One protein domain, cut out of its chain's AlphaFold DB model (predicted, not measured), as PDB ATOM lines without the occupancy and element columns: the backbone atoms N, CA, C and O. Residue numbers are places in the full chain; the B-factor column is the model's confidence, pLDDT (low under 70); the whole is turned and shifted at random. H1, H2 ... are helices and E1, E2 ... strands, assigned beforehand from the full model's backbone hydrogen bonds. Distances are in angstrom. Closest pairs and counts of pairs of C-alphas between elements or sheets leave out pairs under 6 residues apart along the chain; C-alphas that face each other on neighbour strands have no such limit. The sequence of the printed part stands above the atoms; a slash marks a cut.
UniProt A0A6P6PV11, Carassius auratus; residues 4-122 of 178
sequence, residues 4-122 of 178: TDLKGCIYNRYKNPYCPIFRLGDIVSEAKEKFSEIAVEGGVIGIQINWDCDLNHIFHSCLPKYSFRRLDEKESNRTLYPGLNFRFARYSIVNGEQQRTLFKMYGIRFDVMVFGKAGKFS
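What this domain is: This is residues 4 to 122 of the 178 residues of a protein of Carassius auratus (UniProt A0A6P6PV11). A long, twisted sheet of three strands, E2, E1 and E5, has H1 across one face, and from one end of it the two-stranded hairpin E3 and E4 reaches away as a long arm. The arm makes much of the length, and its tip, residues 93 to 98, sticks out free. The printed part has 119 residues with two named helices and five named strands, which follow along the chain as H1 H2 E1 E2 E3 E4 E5; the sheet, in the order E2 E1 E5, is mixed, the arm antiparallel, and the class is mixed, helices and strands. The whole is only just extended, close to loose, with a radius of gyration of the C-alphas of 20.7 A and spans of 73 by 39 by 34 A.

How they stand to each other: Start at residue 4 and pass twenty residues with no named element to H1, residues 24 to 30. A tight link leads to H2, residues 35 to 41; the two only just touch, only at the corner by their link, with 3 pairs of C-alphas within 8 A, the closest those of Gly 25 and Phe 35 at 6.0 A. Their lines are about perpendicular, at 75 degrees. Next come E1, residues 43 to 54, and E2, residues 64 to 70, an antiparallel hairpin at 156 degrees; look for N 48 and O 67, 2.8 A apart and within hydrogen-bond range. H1 is on the sheet at a height of 8.7 A over it; its closest C-alphas to E2 are those of Glu 30 and Phe 68, 6.1 A. E3, residues 85 to 94, and E4, residues 97 to 106, form an antiparallel hairpin at 159 degrees, with N 99 and O 92 within hydrogen-bond range at 2.8 A. E4 runs on into E5, residues 108 to 119, at 56 degrees; E5 is parallel to E1 at 15 degrees, with N 45 and O 109 within hydrogen-bond range at 2.8 A. H2 only grazes the sheet. Each O i to N i+4 pair of H1 is within hydrogen-bond range; H2 has 1 of 3, and 1 of 4 O i to N i+3 pairs.

Where its parts are: Find C-alpha 24 at (187.560, 137.485, 247.661), where H1 begins. E1 and E2 measure 35.3 A and 19.7 A from first to last C-alpha, E3 28.1 A and E4 29.3 A. E5 also measures 35.3 A and ends at C-alpha 119, (183.710, 117.909, 221.331).

The domain as a whole: The C-alphas farthest apart, those of Ile 58 and Asn 95, are 73.7 A apart. The printed part has no cut; the link from E2 to E3 is long. In this model pLDDT is under 70 at residues 4 to 5 and 75 to 81.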
ATOM      1  N   THR A   4     166.465 129.877 244.482       65.56
ATOM      2  CA  THR A   4     166.754 129.616 245.899       65.56
ATOM      3  C   THR A   4     168.179 129.122 246.144       65.56
ATOM      4  O   THR A   4     168.762 129.456 247.170       65.56
ATOM      5  N   ASP A   5     168.762 128.388 245.192       65.56
ATOM      6  CA  ASP A   5     170.118 127.834 245.311       65.56
ATOM      7  C   ASP A   5     171.179 128.938 245.157       65.56
ATOM      8  O   ASP A   5     172.260 128.859 245.734       65.56
ATOM      9  N   LEU A   6     170.849 129.999 244.411       74.25
ATOM     10  CA  LEU A   6     171.708 131.166 244.195       74.25
ATOM     11  C   LEU A   6     171.812 132.064 245.432       74.25
ATOM     12  O   LEU A   6     172.847 132.679 245.640       74.25
ATOM     13  N   LYS A   7     170.770 132.167 246.265       77.00
ATOM     14  CA  LYS A   7     170.746 133.148 247.369       77.00
ATOM     15  C   LYS A   7     171.581 132.749 248.593       77.00
ATOM     16  O   LYS A   7     171.836 133.604 249.434       77.00
ATOM     17  N   GLY A   8     172.012 131.489 248.703       83.69
ATOM     18  CA  GLY A   8     172.722 130.981 249.888       83.69
ATOM     19  C   GLY A   8     173.998 130.187 249.611       83.69
ATOM     20  O   GLY A   8     174.620 129.711 250.560       83.69
ATOM     21  N   CYS A   9     174.394 130.006 248.349       91.12
ATOM     22  CA  CYS A   9     175.605 129.256 248.041       91.12
ATOM     23  C   CYS A   9     176.849 130.155 248.100       91.12
ATOM     24  O   CYS A   9     176.820 131.323 247.722       91.12
ATOM     25  N   ILE A  10     177.961 129.577 248.546       93.69
ATOM     26  CA  ILE A  10     179.305 130.136 248.386       93.69
ATOM     27  C   ILE A  10     180.144 129.047 247.731       93.69
ATOM     28  O   ILE A  10     180.042 127.871 248.110       93.69
ATOM     29  N   TYR A  11     180.935 129.435 246.736       94.94
ATOM     30  CA  TYR A  11     181.850 128.548 246.044       94.94
ATOM     31  C   TYR A  11     182.771 127.841 247.032       94.94
ATOM     32  O   TYR A  11     183.387 128.445 247.909       94.94
ATOM     33  N   ASN A  12     182.879 126.534 246.855       94.00
ATOM     34  CA  ASN A  12     183.896 125.732 247.498       94.00
ATOM     35  C   ASN A  12     184.231 124.581 246.565       94.00
ATOM     36  O   ASN A  12     183.325 123.856 246.146       94.00
ATOM     37  N   ARG A  13     185.521 124.375 246.305       92.81
ATOM     38  CA  ARG A  13     186.018 123.347 245.384       92.81
ATOM     39  C   ARG A  13     185.437 121.946 245.608       92.81
ATOM     40  O   ARG A  13     185.301 121.200 244.644       92.81
ATOM     41  N   TYR A  14     185.104 121.589 246.849       92.62
ATOM     42  CA  TYR A  14     184.601 120.259 247.206       92.62
ATOM     43  C   TYR A  14     183.106 120.245 247.531       92.62
ATOM     44  O   TYR A  14     182.408 119.326 247.121       92.62
ATOM     45  N   LYS A  15     182.606 121.248 248.266       92.38
ATOM     46  CA  LYS A  15     181.203 121.280 248.715       92.38
ATOM     47  C   LYS A  15     180.250 121.809 247.644       92.38
ATOM     48  O   LYS A  15     179.213 121.207 247.413       92.38
ATOM     49  N   ASN A  16     180.607 122.922 247.001       92.38
ATOM     50  CA  ASN A  16     179.749 123.650 246.062       92.38
ATOM     51  C   ASN A  16     180.564 124.117 244.840       92.38
ATOM     52  O   ASN A  16     180.753 125.323 244.652       92.38
ATOM     53  N   PRO A  17     181.070 123.189 244.007       92.44
ATOM     54  CA  PRO A  17     181.990 123.523 242.916       92.44
ATOM     55  C   PRO A  17     181.343 124.336 241.786       92.44
ATOM     56  O   PRO A  17     182.055 124.961 241.010       92.44
ATOM     57  N   TYR A  18     180.012 124.345 241.691       91.06
ATOM     58  CA  TYR A  18     179.268 125.028 240.625       91.06
ATOM     59  C   TYR A  18     178.606 126.335 241.078       91.06
ATOM     60  O   TYR A  18     177.879 126.953 240.305       91.06
ATOM     61  N   CYS A  19     178.823 126.755 242.328       92.88
ATOM     62  CA  CYS A  19     178.277 128.014 242.818       92.88
ATOM     63  C   CYS A  19     179.061 129.201 242.223       92.88
ATOM     64  O   CYS A  19     180.281 129.242 242.380       92.88
ATOM     65  N   PRO A  20     178.395 130.186 241.592       92.50
ATOM     66  CA  PRO A  20     179.056 131.336 240.972       92.50
ATOM     67  C   PRO A  20     179.324 132.500 241.945       92.50
ATOM     68  O   PRO A  20     179.706 133.584 241.510       92.50
ATOM     69  N   ILE A  21     179.084 132.316 243.248       94.12
ATOM     70  CA  ILE A  21     179.298 133.340 244.277       94.12
ATOM     71  C   ILE A  21     180.609 133.048 244.991       94.12
ATOM     72  O   ILE A  21     180.760 132.008 245.632       94.12
ATOM     73  N   PHE A  22     181.546 133.985 244.912       95.44
ATOM     74  CA  PHE A  22     182.899 133.817 245.428       95.44
ATOM     75  C   PHE A  22     183.210 134.855 246.500       95.44
ATOM     76  O   PHE A  22     182.870 136.032 246.370       95.44
ATOM     77  N   ARG A  23     183.924 134.432 247.542       95.69
ATOM     78  CA  ARG A  23     184.495 135.337 248.537       95.69
ATOM     79  C   ARG A  23     185.916 135.708 248.119       95.69
ATOM     80  O   ARG A  23     186.723 134.826 247.841       95.69
ATOM     81  N   LEU A  24     186.248 137.000 248.127       96.06
ATOM     82  CA  LEU A  24     187.560 137.485 247.661       96.06
ATOM     83  C   LEU A  24     188.740 136.853 248.417       96.06
ATOM     84  O   LEU A  24     189.746 136.507 247.807       96.06
ATOM     85  N   GLY A  25     188.602 136.661 249.733       95.38
ATOM     86  CA  GLY A  25     189.621 135.985 250.540       95.38
ATOM     87  C   GLY A  25     189.846 134.531 250.116       95.38
ATOM     88  O   GLY A  25     190.991 134.093 250.048       95.38
ATOM     89  N   ASP A  26     188.775 133.817 249.762       95.81
ATOM     90  CA  ASP A  26     188.845 132.415 249.344       95.81
ATOM     91  C   ASP A  26     189.481 132.306 247.949       95.81
ATOM     92  O   ASP A  26     190.347 131.462 247.745       95.81
ATOM     93  N   ILE A  27     189.155 133.224 247.025       96.94
ATOM     94  CA  ILE A  27     189.815 133.335 245.709       96.94
ATOM     95  C   ILE A  27     191.332 133.490 245.872       96.94
ATOM     96  O   ILE A  27     192.115 132.770 245.250       96.94
ATOM     97  N   VAL A  28     191.751 134.448 246.700       95.94
ATOM     98  CA  VAL A  28     193.172 134.755 246.912       95.94
ATOM     99  C   VAL A  28     193.878 133.588 247.612       95.94
ATOM    100  O   VAL A  28     194.981 133.212 247.215       95.94
ATOM    101  N   SER A  29     193.219 132.950 248.582       95.69
ATOM    102  CA  SER A  29     193.745 131.761 249.256       95.69
ATOM    103  C   SER A  29     193.872 130.560 248.314       95.69
ATOM    104  O   SER A  29     194.863 129.834 248.393       95.69
ATOM    105  N   GLU A  30     192.912 130.329 247.414       95.31
ATOM    106  CA  GLU A  30     192.997 129.258 246.411       95.31
ATOM    107  C   GLU A  30     194.087 129.524 245.366       95.31
ATOM    108  O   GLU A  30     194.733 128.583 244.902       95.31
ATOM    109  N   ALA A  31     194.371 130.797 245.073       94.88
ATOM    110  CA  ALA A  31     195.537 131.212 244.295       94.88
ATOM    111  C   ALA A  31     196.873 131.060 245.059       94.88
ATOM    112  O   ALA A  31     197.923 131.370 244.498       94.88
ATOM    113  N   LYS A  32     196.847 130.545 246.302       94.62
ATOM    114  CA  LYS A  32     197.994 130.365 247.212       94.62
ATOM    115  C   LYS A  32     198.671 131.676 247.623       94.62
ATOM    116  O   LYS A  32     199.870 131.708 247.895       94.62
ATOM    117  N   GLU A  33     197.895 132.748 247.702       92.81
ATOM    118  CA  GLU A  33     198.347 134.074 248.112       92.81
ATOM    119  C   GLU A  33     197.707 134.481 249.445       92.81
ATOM    120  O   GLU A  33     196.673 133.952 249.858       92.81
ATOM    121  N   LYS A  34     198.315 135.448 250.138       94.06
ATOM    122  CA  LYS A  34     197.749 136.024 251.362       94.06
ATOM    123  C   LYS A  34     197.067 137.346 251.047       94.06
ATOM    124  O   LYS A  34     197.694 138.267 250.528       94.06
ATOM    125  N   PHE A  35     195.797 137.462 251.429       94.31
ATOM    126  CA  PHE A  35     194.998 138.664 251.179       94.31
ATOM    127  C   PHE A  35     195.604 139.928 251.804       94.31
ATOM    128  O   PHE A  35     195.588 140.982 251.180       94.31
ATOM    129  N   SER A  36     196.175 139.825 253.006       93.00
ATOM    130  CA  SER A  36     196.797 140.962 253.697       93.00
ATOM    131  C   SER A  36     198.015 141.520 252.961       93.00
ATOM    132  O   SER A  36     198.221 142.725 252.984       93.00
ATOM    133  N   GLU A  37     198.799 140.670 252.298       90.06
ATOM    134  CA  GLU A  37     199.989 141.089 251.549       90.06
ATOM    135  C   GLU A  37     199.576 141.745 250.221       90.06
ATOM    136  O   GLU A  37     199.961 142.878 249.935       90.06
ATOM    137  N   ILE A  38     198.696 141.095 249.447       91.00
ATOM    138  CA  ILE A  38     198.267 141.618 248.139       91.00
ATOM    139  C   ILE A  38     197.383 142.873 248.245       91.00
ATOM    140  O   ILE A  38     197.333 143.670 247.316       91.00
ATOM    141  N   ALA A  39     196.694 143.092 249.368       91.50
ATOM    142  CA  ALA A  39     195.876 144.287 249.574       91.50
ATOM    143  C   ALA A  39     196.715 145.558 249.796       91.50
ATOM    144  O   ALA A  39     196.228 146.653 249.518       91.50
ATOM    145  N   VAL A  40     197.954 145.426 250.285       90.31
ATOM    146  CA  VAL A  40     198.854 146.566 250.530       90.31
ATOM    147  C   VAL A  40     199.494 147.042 249.227       90.31
ATOM    148  O   VAL A  40     199.479 148.233 248.928       90.31
ATOM    149  N   GLU A  41     200.035 146.114 248.438       87.50
ATOM    150  CA  GLU A  41     200.764 146.432 247.200       87.50
ATOM    151  C   GLU A  41     199.840 146.494 245.969       87.50
ATOM    152  O   GLU A  41     200.156 147.132 244.962       87.50
ATOM    153  N   GLY A  42     198.670 145.861 246.055       91.00
ATOM    154  CA  GLY A  42     197.829 145.543 244.908       91.00
ATOM    155  C   GLY A  42     198.358 144.338 244.129       91.00
ATOM    156  O   GLY A  42     199.452 143.833 244.373       91.00
ATOM    157  N   GLY A  43     197.581 143.869 243.160       92.38
ATOM    158  CA  GLY A  43     197.990 142.755 242.305       92.38
ATOM    159  C   GLY A  43     196.917 142.357 241.304       92.38
ATOM    160  O   GLY A  43     195.861 142.990 241.224       92.38
ATOM    161  N   VAL A  44     197.181 141.302 240.538       94.25
ATOM    162  CA  VAL A  44     196.264 140.802 239.512       94.25
ATOM    163  C   VAL A  44     195.984 139.326 239.758       94.25
ATOM    164  O   VAL A  44     196.874 138.480 239.689       94.25
ATOM    165  N   ILE A  45     194.719 138.999 240.005       96.31
ATOM    166  CA  ILE A  45     194.252 137.624 240.165       96.31
ATOM    167  C   ILE A  45     193.407 137.234 238.957       96.31
ATOM    168  O   ILE A  45     192.412 137.873 238.633       96.31
ATOM    169  N   GLY A  46     193.786 136.145 238.309       97.19
ATOM    170  CA  GLY A  46     193.018 135.505 237.259       97.19
ATOM    171  C   GLY A  46     191.989 134.542 237.835       97.19
ATOM    172  O   GLY A  46     192.350 133.606 238.553       97.19
ATOM    173  N   ILE A  47     190.724 134.743 237.475       97.94
ATOM    174  CA  ILE A  47     189.626 133.803 237.709       97.94
ATOM    175  C   ILE A  47     189.412 133.044 236.402       97.94
ATOM    176  O   ILE A  47     188.889 133.596 235.439       97.94
ATOM    177  N   GLN A  48     189.842 131.790 236.349       97.50
ATOM    178  CA  GLN A  48     189.780 130.967 235.147       97.50
ATOM    179  C   GLN A  48     188.568 130.041 235.208       97.50
ATOM    180  O   GLN A  48     188.441 129.237 236.132       97.50
ATOM    181  N   ILE A  49     187.699 130.137 234.207       97.44
ATOM    182  CA  ILE A  49     186.516 129.296 234.042       97.44
ATOM    183  C   ILE A  49     186.750 128.416 232.818       97.44
ATOM    184  O   ILE A  49     186.713 128.911 231.694       97.44
ATOM    185  N   ASN A  50     187.013 127.129 233.030       96.81
ATOM    186  CA  ASN A  50     187.255 126.184 231.945       96.81
ATOM    187  C   ASN A  50     186.019 125.322 231.665       96.81
ATOM    188  O   ASN A  50     185.506 124.655 232.566       96.81
ATOM    189  N   TRP A  51     185.585 125.312 230.409       95.75
ATOM    190  CA  TRP A  51     184.489 124.503 229.890       95.75
ATOM    191  C   TRP A  51     185.032 123.417 228.966       95.75
ATOM    192  O   TRP A  51     185.305 123.669 227.798       95.75
ATOM    193  N   ASP A  52     185.186 122.203 229.482       93.94
ATOM    194  CA  ASP A  52     185.505 121.028 228.666       93.94
ATOM    195  C   ASP A  52     184.226 120.210 228.495       93.94
ATOM    196  O   ASP A  52     183.762 119.569 229.441       93.94
ATOM    197  N   CYS A  53     183.601 120.355 227.329       93.62
ATOM    198  CA  CYS A  53     182.246 119.890 227.082       93.62
ATOM    199  C   CYS A  53     182.219 118.764 226.052       93.62
ATOM    200  O   CYS A  53     182.661 118.939 224.914       93.62
ATOM    201  N   ASP A  54     181.618 117.637 226.423       91.69
ATOM    202  CA  ASP A  54     181.198 116.617 225.466       91.69
ATOM    203  C   ASP A  54     179.727 116.860 225.096       91.69
ATOM    204  O   ASP A  54     178.837 116.830 225.948       91.69
ATOM    205  N   LEU A  55     179.486 117.161 223.819       89.19
ATOM    206  CA  LEU A  55     178.170 117.441 223.243       89.19
ATOM    207  C   LEU A  55     177.511 116.190 222.645       89.19
ATOM    208  O   LEU A  55     176.491 116.291 221.956       89.19
ATOM    209  N   ASN A  56     178.091 115.009 222.853       87.19
ATOM    210  CA  ASN A  56     177.487 113.753 222.444       87.19
ATOM    211  C   ASN A  56     176.259 113.449 223.302       87.19
ATOM    212  O   ASN A  56     176.251 113.620 224.518       87.19
ATOM    213  N   HIS A  57     175.221 112.925 222.655       73.75
ATOM    214  CA  HIS A  57     173.908 112.722 223.270       73.75
ATOM    215  C   HIS A  57     173.917 111.737 224.456       73.75
ATOM    216  O   HIS A  57     173.008 111.753 225.281       73.75
ATOM    217  N   ILE A  58     174.936 110.874 224.526       76.19
ATOM    218  CA  ILE A  58     175.070 109.789 225.509       76.19
ATOM    219  C   ILE A  58     175.917 110.226 226.715       76.19
ATOM    220  O   ILE A  58     175.663 109.797 227.835       76.19
ATOM    221  N   PHE A  59     176.892 111.112 226.501       70.06
ATOM    222  CA  PHE A  59     177.861 111.541 227.515       70.06
ATOM    223  C   PHE A  59     177.845 113.058 227.685       70.06
ATOM    224  O   PHE A  59     178.890 113.696 227.758       70.06
ATOM    225  N   HIS A  60     176.651 113.650 227.735       75.81
ATOM    226  CA  HIS A  60     176.521 115.095 227.844       75.81
ATOM    227  C   HIS A  60     177.016 115.586 229.214       75.81
ATOM    228  O   HIS A  60     176.295 115.557 230.212       75.81
ATOM    229  N   SER A  61     178.253 116.065 229.252       82.56
ATOM    230  CA  SER A  61     178.877 116.663 230.427       82.56
ATOM    231  C   SER A  61     179.497 117.984 230.011       82.56
ATOM    232  O   SER A  61     180.478 118.011 229.275       82.56
ATOM    233  N   CYS A  62     178.913 119.083 230.481       90.56
ATOM    234  CA  CYS A  62     179.376 120.437 230.199       90.56
ATOM    235  C   CYS A  62     179.186 121.281 231.460       90.56
ATOM    236  O   CYS A  62     178.141 121.895 231.670       90.56
ATOM    237  N   LEU A  63     180.175 121.222 232.351       91.44
ATOM    238  CA  LEU A  63     180.162 121.908 233.640       91.44
ATOM    239  C   LEU A  63     181.432 122.753 233.781       91.44
ATOM    240  O   LEU A  63     182.509 122.296 233.381       91.44
ATOM    241  N   PRO A  64     181.334 123.961 234.359       94.50
ATOM    242  CA  PRO A  64     182.483 124.835 234.504       94.50
ATOM    243  C   PRO A  64     183.430 124.298 235.574       94.50
ATOM    244  O   PRO A  64     183.008 123.861 236.646       94.50
ATOM    245  N   LYS A  65     184.730 124.403 235.310       94.62
ATOM    246  CA  LYS A  65     185.782 124.206 236.307       94.62
ATOM    247  C   LYS A  65     186.434 125.545 236.612       94.62
ATOM    248  O   LYS A  65     187.073 126.137 235.745       94.62
ATOM    249  N   TYR A  66     186.275 126.003 237.849       96.56
ATOM    250  CA  TYR A  66     186.910 127.221 238.343       96.56
ATOM    251  C   TYR A  66     188.332 126.938 238.826       96.56
ATOM    252  O   TYR A  66     188.593 125.924 239.475       96.56
ATOM    253  N   SER A  67     189.249 127.846 238.518       96.25
ATOM    254  CA  SER A  67     190.595 127.869 239.081       96.25
ATOM    255  C   SER A  67     191.079 129.305 239.232       96.25
ATOM    256  O   SER A  67     190.658 130.194 238.494       96.25
ATOM    257  N   PHE A  68     191.951 129.537 240.207       97.12
ATOM    258  CA  PHE A  68     192.412 130.871 240.571       97.12
ATOM    259  C   PHE A  68     193.930 130.911 240.547       97.12
ATOM    260  O   PHE A  68     194.594 129.978 241.002       97.12
ATOM    261  N   ARG A  69     194.489 131.983 239.987       95.44
ATOM    262  CA  ARG A  69     195.938 132.130 239.844       95.44
ATOM    263  C   ARG A  69     196.339 133.597 239.877       95.44
ATOM    264  O   ARG A  69     195.690 134.415 239.240       95.44
ATOM    265  N   ARG A  70     197.442 133.921 240.549       93.44
ATOM    266  CA  ARG A  70     198.081 135.237 240.440       93.44
ATOM    267  C   ARG A  70     198.753 135.403 239.072       93.44
ATOM    268  O   ARG A  70     199.477 134.506 238.635       93.44
ATOM    269  N   LEU A  71     198.456 136.503 238.381       92.44
ATOM    270  CA  LEU A  71     198.936 136.783 237.021       92.44
ATOM    271  C   LEU A  71     200.113 137.758 236.998       92.44
ATOM    272  O   LEU A  71     200.922 137.692 236.078       92.44
ATOM    273  N   ASP A  72     200.199 138.658 237.978       86.88
ATOM    274  CA  ASP A  72     201.324 139.577 238.126       86.88
ATOM    275  C   ASP A  72     202.551 138.884 238.735       86.88
ATOM    276  O   ASP A  72     202.445 137.911 239.488       86.88
ATOM    277  N   GLU A  73     203.735 139.389 238.397       78.81
ATOM    278  CA  GLU A  73     205.004 138.859 238.884       78.81
ATOM    279  C   GLU A  73     205.238 139.259 240.349       78.81
ATOM    280  O   GLU A  73     205.224 140.435 240.705       78.81
ATOM    281  N   LYS A  74     205.462 138.262 241.212       71.38
ATOM    282  CA  LYS A  74     205.588 138.425 242.673       71.38
ATOM    283  C   LYS A  74     207.002 138.817 243.139       71.38
ATOM    284  O   LYS A  74     207.263 138.881 244.337       71.38
ATOM    285  N   GLU A  75     207.951 139.054 242.238       65.75
ATOM    286  CA  GLU A  75     209.352 139.236 242.633       65.75
ATOM    287  C   GLU A  75     209.653 140.657 243.135       65.75
ATOM    288  O   GLU A  75     210.215 141.481 242.416       65.75
ATOM    289  N   SER A  76     209.364 140.908 244.414       58.19
ATOM    290  CA  SER A  76     209.691 142.153 245.130       58.19
ATOM    291  C   SER A  76     211.178 142.542 245.089       58.19
ATOM    292  O   SER A  76     211.508 143.711 245.257       58.19
ATOM    293  N   ASN A  77     212.079 141.586 244.830       59.16
ATOM    294  CA  ASN A  77     213.527 141.813 244.739       59.16
ATOM    295  C   ASN A  77     214.034 142.117 243.317       59.16
ATOM    296  O   ASN A  77     215.207 142.448 243.157       59.16
ATOM    297  N   ARG A  78     213.200 141.966 242.279       60.06
ATOM    298  CA  ARG A  78     213.605 142.126 240.868       60.06
ATOM    299  C   ARG A  78     212.750 143.119 240.092       60.06
ATOM    300  O   ARG A  78     213.226 143.656 239.095       60.06
ATOM    301  N   THR A  79     211.532 143.411 240.541       59.97
ATOM    302  CA  THR A  79     210.661 144.383 239.878       59.97
ATOM    303  C   THR A  79     210.727 145.749 240.559       59.97
ATOM    304  O   THR A  79     210.611 145.886 241.773       59.97
ATOM    305  N   LEU A  80     210.903 146.801 239.752       64.56
ATOM    306  CA  LEU A  80     210.964 148.196 240.217       64.56
ATOM    307  C   LEU A  80     209.617 148.686 240.796       64.56
ATOM    308  O   LEU A  80     209.563 149.707 241.478       64.56
ATOM    309  N   TYR A  81     208.531 147.962 240.504       66.75
ATOM    310  CA  TYR A  81     207.161 148.278 240.902       66.75
ATOM    311  C   TYR A  81     206.430 146.997 241.338       66.75
ATOM    312  O   TYR A  81     205.762 146.377 240.510       66.75
ATOM    313  N   PRO A  82     206.550 146.578 242.611       75.12
ATOM    314  CA  PRO A  82     205.755 145.474 243.129       75.12
ATOM    315  C   PRO A  82     204.269 145.870 243.186       75.12
ATOM    316  O   PRO A  82     203.916 146.959 243.649       75.12
ATOM    317  N   GLY A  83     203.402 144.979 242.702       81.38
ATOM    318  CA  GLY A  83     201.947 145.110 242.791       81.38
ATOM    319  C   GLY A  83     201.290 146.002 241.729       81.38
ATOM    320  O   GLY A  83     201.851 146.301 240.676       81.38
ATOM    321  N   LEU A  84     200.044 146.407 241.995       88.25
ATOM    322  CA  LEU A  84     199.202 147.158 241.061       88.25
ATOM    323  C   LEU A  84     198.643 148.415 241.725       88.25
ATOM    324  O   LEU A  84     197.867 148.358 242.680       88.25
ATOM    325  N   ASN A  85     198.977 149.570 241.151       90.31
ATOM    326  CA  ASN A  85     198.417 150.852 241.553       90.31
ATOM    327  C   ASN A  85     198.037 151.697 240.338       90.31
ATOM    328  O   ASN A  85     198.627 151.576 239.267       90.31
ATOM    329  N   PHE A  86     197.059 152.580 240.521       92.69
ATOM    330  CA  PHE A  86     196.698 153.578 239.520       92.69
ATOM    331  C   PHE A  86     196.405 154.922 240.184       92.69
ATOM    332  O   PHE A  86     196.026 155.002 241.356       92.69
ATOM    333  N   ARG A  87     196.620 156.000 239.427       95.38
ATOM    334  CA  ARG A  87     196.350 157.367 239.870       95.38
ATOM    335  C   ARG A  87     195.249 157.973 239.020       95.38
ATOM    336  O   ARG A  87     195.295 157.877 237.799       95.38
ATOM    337  N   PHE A  88     194.300 158.634 239.665       96.69
ATOM    338  CA  PHE A  88     193.286 159.434 238.987       96.69
ATOM    339  C   PHE A  88     193.045 160.719 239.773       96.69
ATOM    340  O   PHE A  88     193.312 160.784 240.972       96.69
ATOM    341  N   ALA A  89     192.567 161.760 239.101       97.19
ATOM    342  CA  ALA A  89     192.309 163.049 239.726       97.19
ATOM    343  C   ALA A  89     190.834 163.419 239.587       97.19
ATOM    344  O   ALA A  89     190.247 163.254 238.519       97.19
ATOM    345  N   ARG A  90     190.252 163.951 240.661       96.50
ATOM    346  CA  ARG A  90     188.955 164.622 240.619       96.50
ATOM    347  C   ARG A  90     189.198 166.121 240.556       96.50
ATOM    348  O   ARG A  90     189.808 166.682 241.464       96.50
ATOM    349  N   TYR A  91     188.734 166.743 239.482       95.38
ATOM    350  CA  TYR A  91     188.846 168.180 239.272       95.38
ATOM    351  C   TYR A  91     187.615 168.880 239.845       95.38
ATOM    352  O   TYR A  91     186.492 168.396 239.699       95.38
ATOM    353  N   SER A  92     187.831 170.004 240.516       94.81
ATOM    354  CA  SER A  92     186.780 170.826 241.111       94.81
ATOM    355  C   SER A  92     187.175 172.291 241.041       94.81
ATOM    356  O   SER A  92     188.344 172.625 241.213       94.81
ATOM    357  N   ILE A  93     186.202 173.169 240.828       94.75
ATOM    358  CA  ILE A  93     186.420 174.612 240.903       94.75
ATOM    359  C   ILE A  93     185.996 175.061 242.298       94.75
ATOM    360  O   ILE A  93     184.855 174.831 242.694       94.75
ATOM    361  N   VAL A  94     186.912 175.675 243.041       92.94
ATOM    362  CA  VAL A  94     186.651 176.228 244.376       92.94
ATOM    363  C   VAL A  94     187.048 177.698 244.331       92.94
ATOM    364  O   VAL A  94     188.179 178.016 243.983       92.94
ATOM    365  N   ASN A  95     186.103 178.595 244.627       91.31
ATOM    366  CA  ASN A  95     186.298 180.053 244.583       91.31
ATOM    367  C   ASN A  95     186.808 180.596 243.230       91.31
ATOM    368  O   ASN A  95     187.583 181.542 243.189       91.31
ATOM    369  N   GLY A  96     186.379 179.997 242.112       91.31
ATOM    370  CA  GLY A  96     186.788 180.416 240.764       91.31
ATOM    371  C   GLY A  96     188.159 179.896 240.315       91.31
ATOM    372  O   GLY A  96     188.493 180.028 239.141       91.31
ATOM    373  N   GLU A  97     188.916 179.234 241.194       94.81
ATOM    374  CA  GLU A  97     190.179 178.581 240.852       94.81
ATOM    375  C   GLU A  97     189.990 177.090 240.564       94.81
ATOM    376  O   GLU A  97     189.233 176.384 241.239       94.81
ATOM    377  N   GLN A  98     190.713 176.585 239.560       94.69
ATOM    378  CA  GLN A  98     190.749 175.158 239.258       94.69
ATOM    379  C   GLN A  98     191.639 174.422 240.262       94.69
ATOM    380  O   GLN A  98     192.853 174.606 240.294       94.69
ATOM    381  N   GLN A  99     191.037 173.524 241.036       95.94
ATOM    382  CA  GLN A  99     191.736 172.637 241.959       95.94
ATOM    383  C   GLN A  99     191.565 171.173 241.537       95.94
ATOM    384  O   GLN A  99     190.623 170.799 240.830       95.94
ATOM    385  N   ARG A 100     192.487 170.310 241.979       95.31
ATOM    386  CA  ARG A 100     192.382 168.860 241.782       95.31
ATOM    387  C   ARG A 100     192.730 168.100 243.051       95.31
ATOM    388  O   ARG A 100     193.736 168.384 243.692       95.31
ATOM    389  N   THR A 101     191.945 167.073 243.345       96.38
ATOM    390  CA  THR A 101     192.296 166.055 244.338       96.38
ATOM    391  C   THR A 101     192.856 164.843 243.605       96.38
ATOM    392  O   THR A 101     192.138 164.203 242.834       96.38
ATOM    393  N   LEU A 102     194.143 164.553 243.800       97.38
ATOM    394  CA  LEU A 102     194.814 163.398 243.202       97.38
ATOM    395  C   LEU A 102     194.704 162.192 244.138       97.38
ATOM    396  O   LEU A 102     195.164 162.241 245.274       97.38
ATOM    397  N   PHE A 103     194.153 161.094 243.633       96.56
ATOM    398  CA  PHE A 103     194.062 159.822 244.335       96.56
ATOM    399  C   PHE A 103     195.099 158.851 243.779       96.56
ATOM    400  O   PHE A 103     195.228 158.700 242.563       96.56
ATOM    401  N   LYS A 104     195.815 158.164 244.671       94.81
ATOM    402  CA  LYS A 104     196.608 156.977 244.346       94.81
ATOM    403  C   LYS A 104     195.938 155.785 245.019       94.81
ATOM    404  O   LYS A 104     195.904 155.734 246.243       94.81
ATOM    405  N   MET A 105     195.403 154.867 244.223       94.06
ATOM    406  CA  MET A 105     194.723 153.673 244.720       94.06
ATOM    407  C   MET A 105     195.598 152.442 244.514       94.06
ATOM    408  O   MET A 105     196.224 152.290 243.463       94.06
ATOM    409  N   TYR A 106     195.590 151.565 245.511       92.06
ATOM    410  CA  TYR A 106     196.155 150.219 245.459       92.06
ATOM    411  C   TYR A 106     194.994 149.239 245.537       92.06
ATOM    412  O   TYR A 106     194.040 149.463 246.286       92.06
ATOM    413  N   GLY A 107     195.031 148.188 244.729       92.38
ATOM    414  CA  GLY A 107     193.912 147.263 244.672       92.38
ATOM    415  C   GLY A 107     194.222 145.994 243.906       92.38
ATOM    416  O   GLY A 107     195.220 145.888 243.193       92.38
ATOM    417  N   ILE A 108     193.329 145.025 244.069       94.44
ATOM    418  CA  ILE A 108     193.398 143.737 243.391       94.44
ATOM    419  C   ILE A 108     192.499 143.812 242.163       94.44
ATOM    420  O   ILE A 108     191.298 144.059 242.285       94.44
ATOM    421  N   ARG A 109     193.070 143.589 240.980       95.00
ATOM    422  CA  ARG A 109     192.305 143.434 239.743       95.00
ATOM    423  C   ARG A 109     191.966 141.962 239.548       95.00
ATOM    424  O   ARG A 109     192.853 141.116 239.625       95.00
ATOM    425  N   PHE A 110     190.695 141.668 239.296       96.44
ATOM    426  CA  PHE A 110     190.234 140.318 238.992       96.44
ATOM    427  C   PHE A 110     189.968 140.191 237.494       96.44
ATOM    428  O   PHE A 110     189.035 140.804 236.978       96.44
ATOM    429  N   ASP A 111     190.768 139.376 236.817       97.00
ATOM    430  CA  ASP A 111     190.633 139.123 235.385       97.00
ATOM    431  C   ASP A 111     189.866 137.806 235.201       97.00
ATOM    432  O   ASP A 111     190.399 136.717 235.437       97.00
ATOM    433  N   VAL A 112     188.587 137.897 234.822       97.38
ATOM    434  CA  VAL A 112     187.744 136.720 234.557       97.38
ATOM    435  C   VAL A 112     188.027 136.212 233.148       97.38
ATOM    436  O   VAL A 112     187.642 136.834 232.161       97.38
ATOM    437  N   MET A 113     188.702 135.071 233.057       97.38
ATOM    438  CA  MET A 113     189.076 134.432 231.802       97.38
ATOM    439  C   MET A 113     188.243 133.177 231.595       97.38
ATOM    440  O   MET A 113     188.264 132.259 232.418       97.38
ATOM    441  N   VAL A 114     187.524 133.128 230.480       97.25
ATOM    442  CA  VAL A 114     186.694 131.980 230.118       97.25
ATOM    443  C   VAL A 114     187.365 131.240 228.975       97.25
ATOM    444  O   VAL A 114     187.592 131.804 227.907       97.25
ATOM    445  N   PHE A 115     187.670 129.970 229.211       96.00
ATOM    446  CA  PHE A 115     188.223 129.058 228.222       96.00
ATOM    447  C   PHE A 115     187.235 127.932 227.980       96.00
ATOM    448  O   PHE A 115     186.476 127.554 228.875       96.00
ATOM    449  N   GLY A 116     187.263 127.362 226.784       95.00
ATOM    450  CA  GLY A 116     186.482 126.171 226.543       95.00
ATOM    451  C   GLY A 116     186.871 125.416 225.291       95.00
ATOM    452  O   GLY A 116     187.411 125.974 224.336       95.00
ATOM    453  N   LYS A 117     186.564 124.127 225.323       94.56
ATOM    454  CA  LYS A 117     186.618 123.205 224.203       94.56
ATOM    455  C   LYS A 117     185.331 122.396 224.224       94.56
ATOM    456  O   LYS A 117     184.917 121.905 225.269       94.56
ATOM    457  N   ALA A 118     184.714 122.252 223.061       93.56
ATOM    458  CA  ALA A 118     183.559 121.392 222.893       93.56
ATOM    459  C   ALA A 118     183.872 120.311 221.859       93.56
ATOM    460  O   ALA A 118     184.349 120.610 220.762       93.56
ATOM    461  N   GLY A 119     183.627 119.057 222.222       91.62
ATOM    462  CA  GLY A 119     183.710 117.909 221.331       91.62
ATOM    463  C   GLY A 119     182.316 117.456 220.923       91.62
ATOM    464  O   GLY A 119     181.423 117.351 221.757       91.62
ATOM    465  N   LYS A 120     182.124 117.167 219.638       91.69
ATOM    466  CA  LYS A 120     180.940 116.468 219.131       91.69
ATOM    467  C   LYS A 120     181.401 115.432 218.122       91.69
ATOM    468  O   LYS A 120     182.304 115.707 217.333       91.69
ATOM    469  N   PHE A 121     180.781 114.259 218.139       92.00
ATOM    470  CA  PHE A 121     181.083 113.205 217.186       92.00
ATOM    471  C   PHE A 121     180.916 113.702 215.743       92.00
ATOM    472  O   PHE A 121     179.882 114.268 215.375       92.00
ATOM    473  N   SER A 122     181.947 113.467 214.933       93.25
ATOM    474  CA  SER A 122     181.977 113.770 213.508       93.25
ATOM    475  C   SER A 122     182.455 112.546 212.743       93.25
ATOM    476  O   SER A 122     183.569 112.062 212.950       93.25
TER     477      SER A 122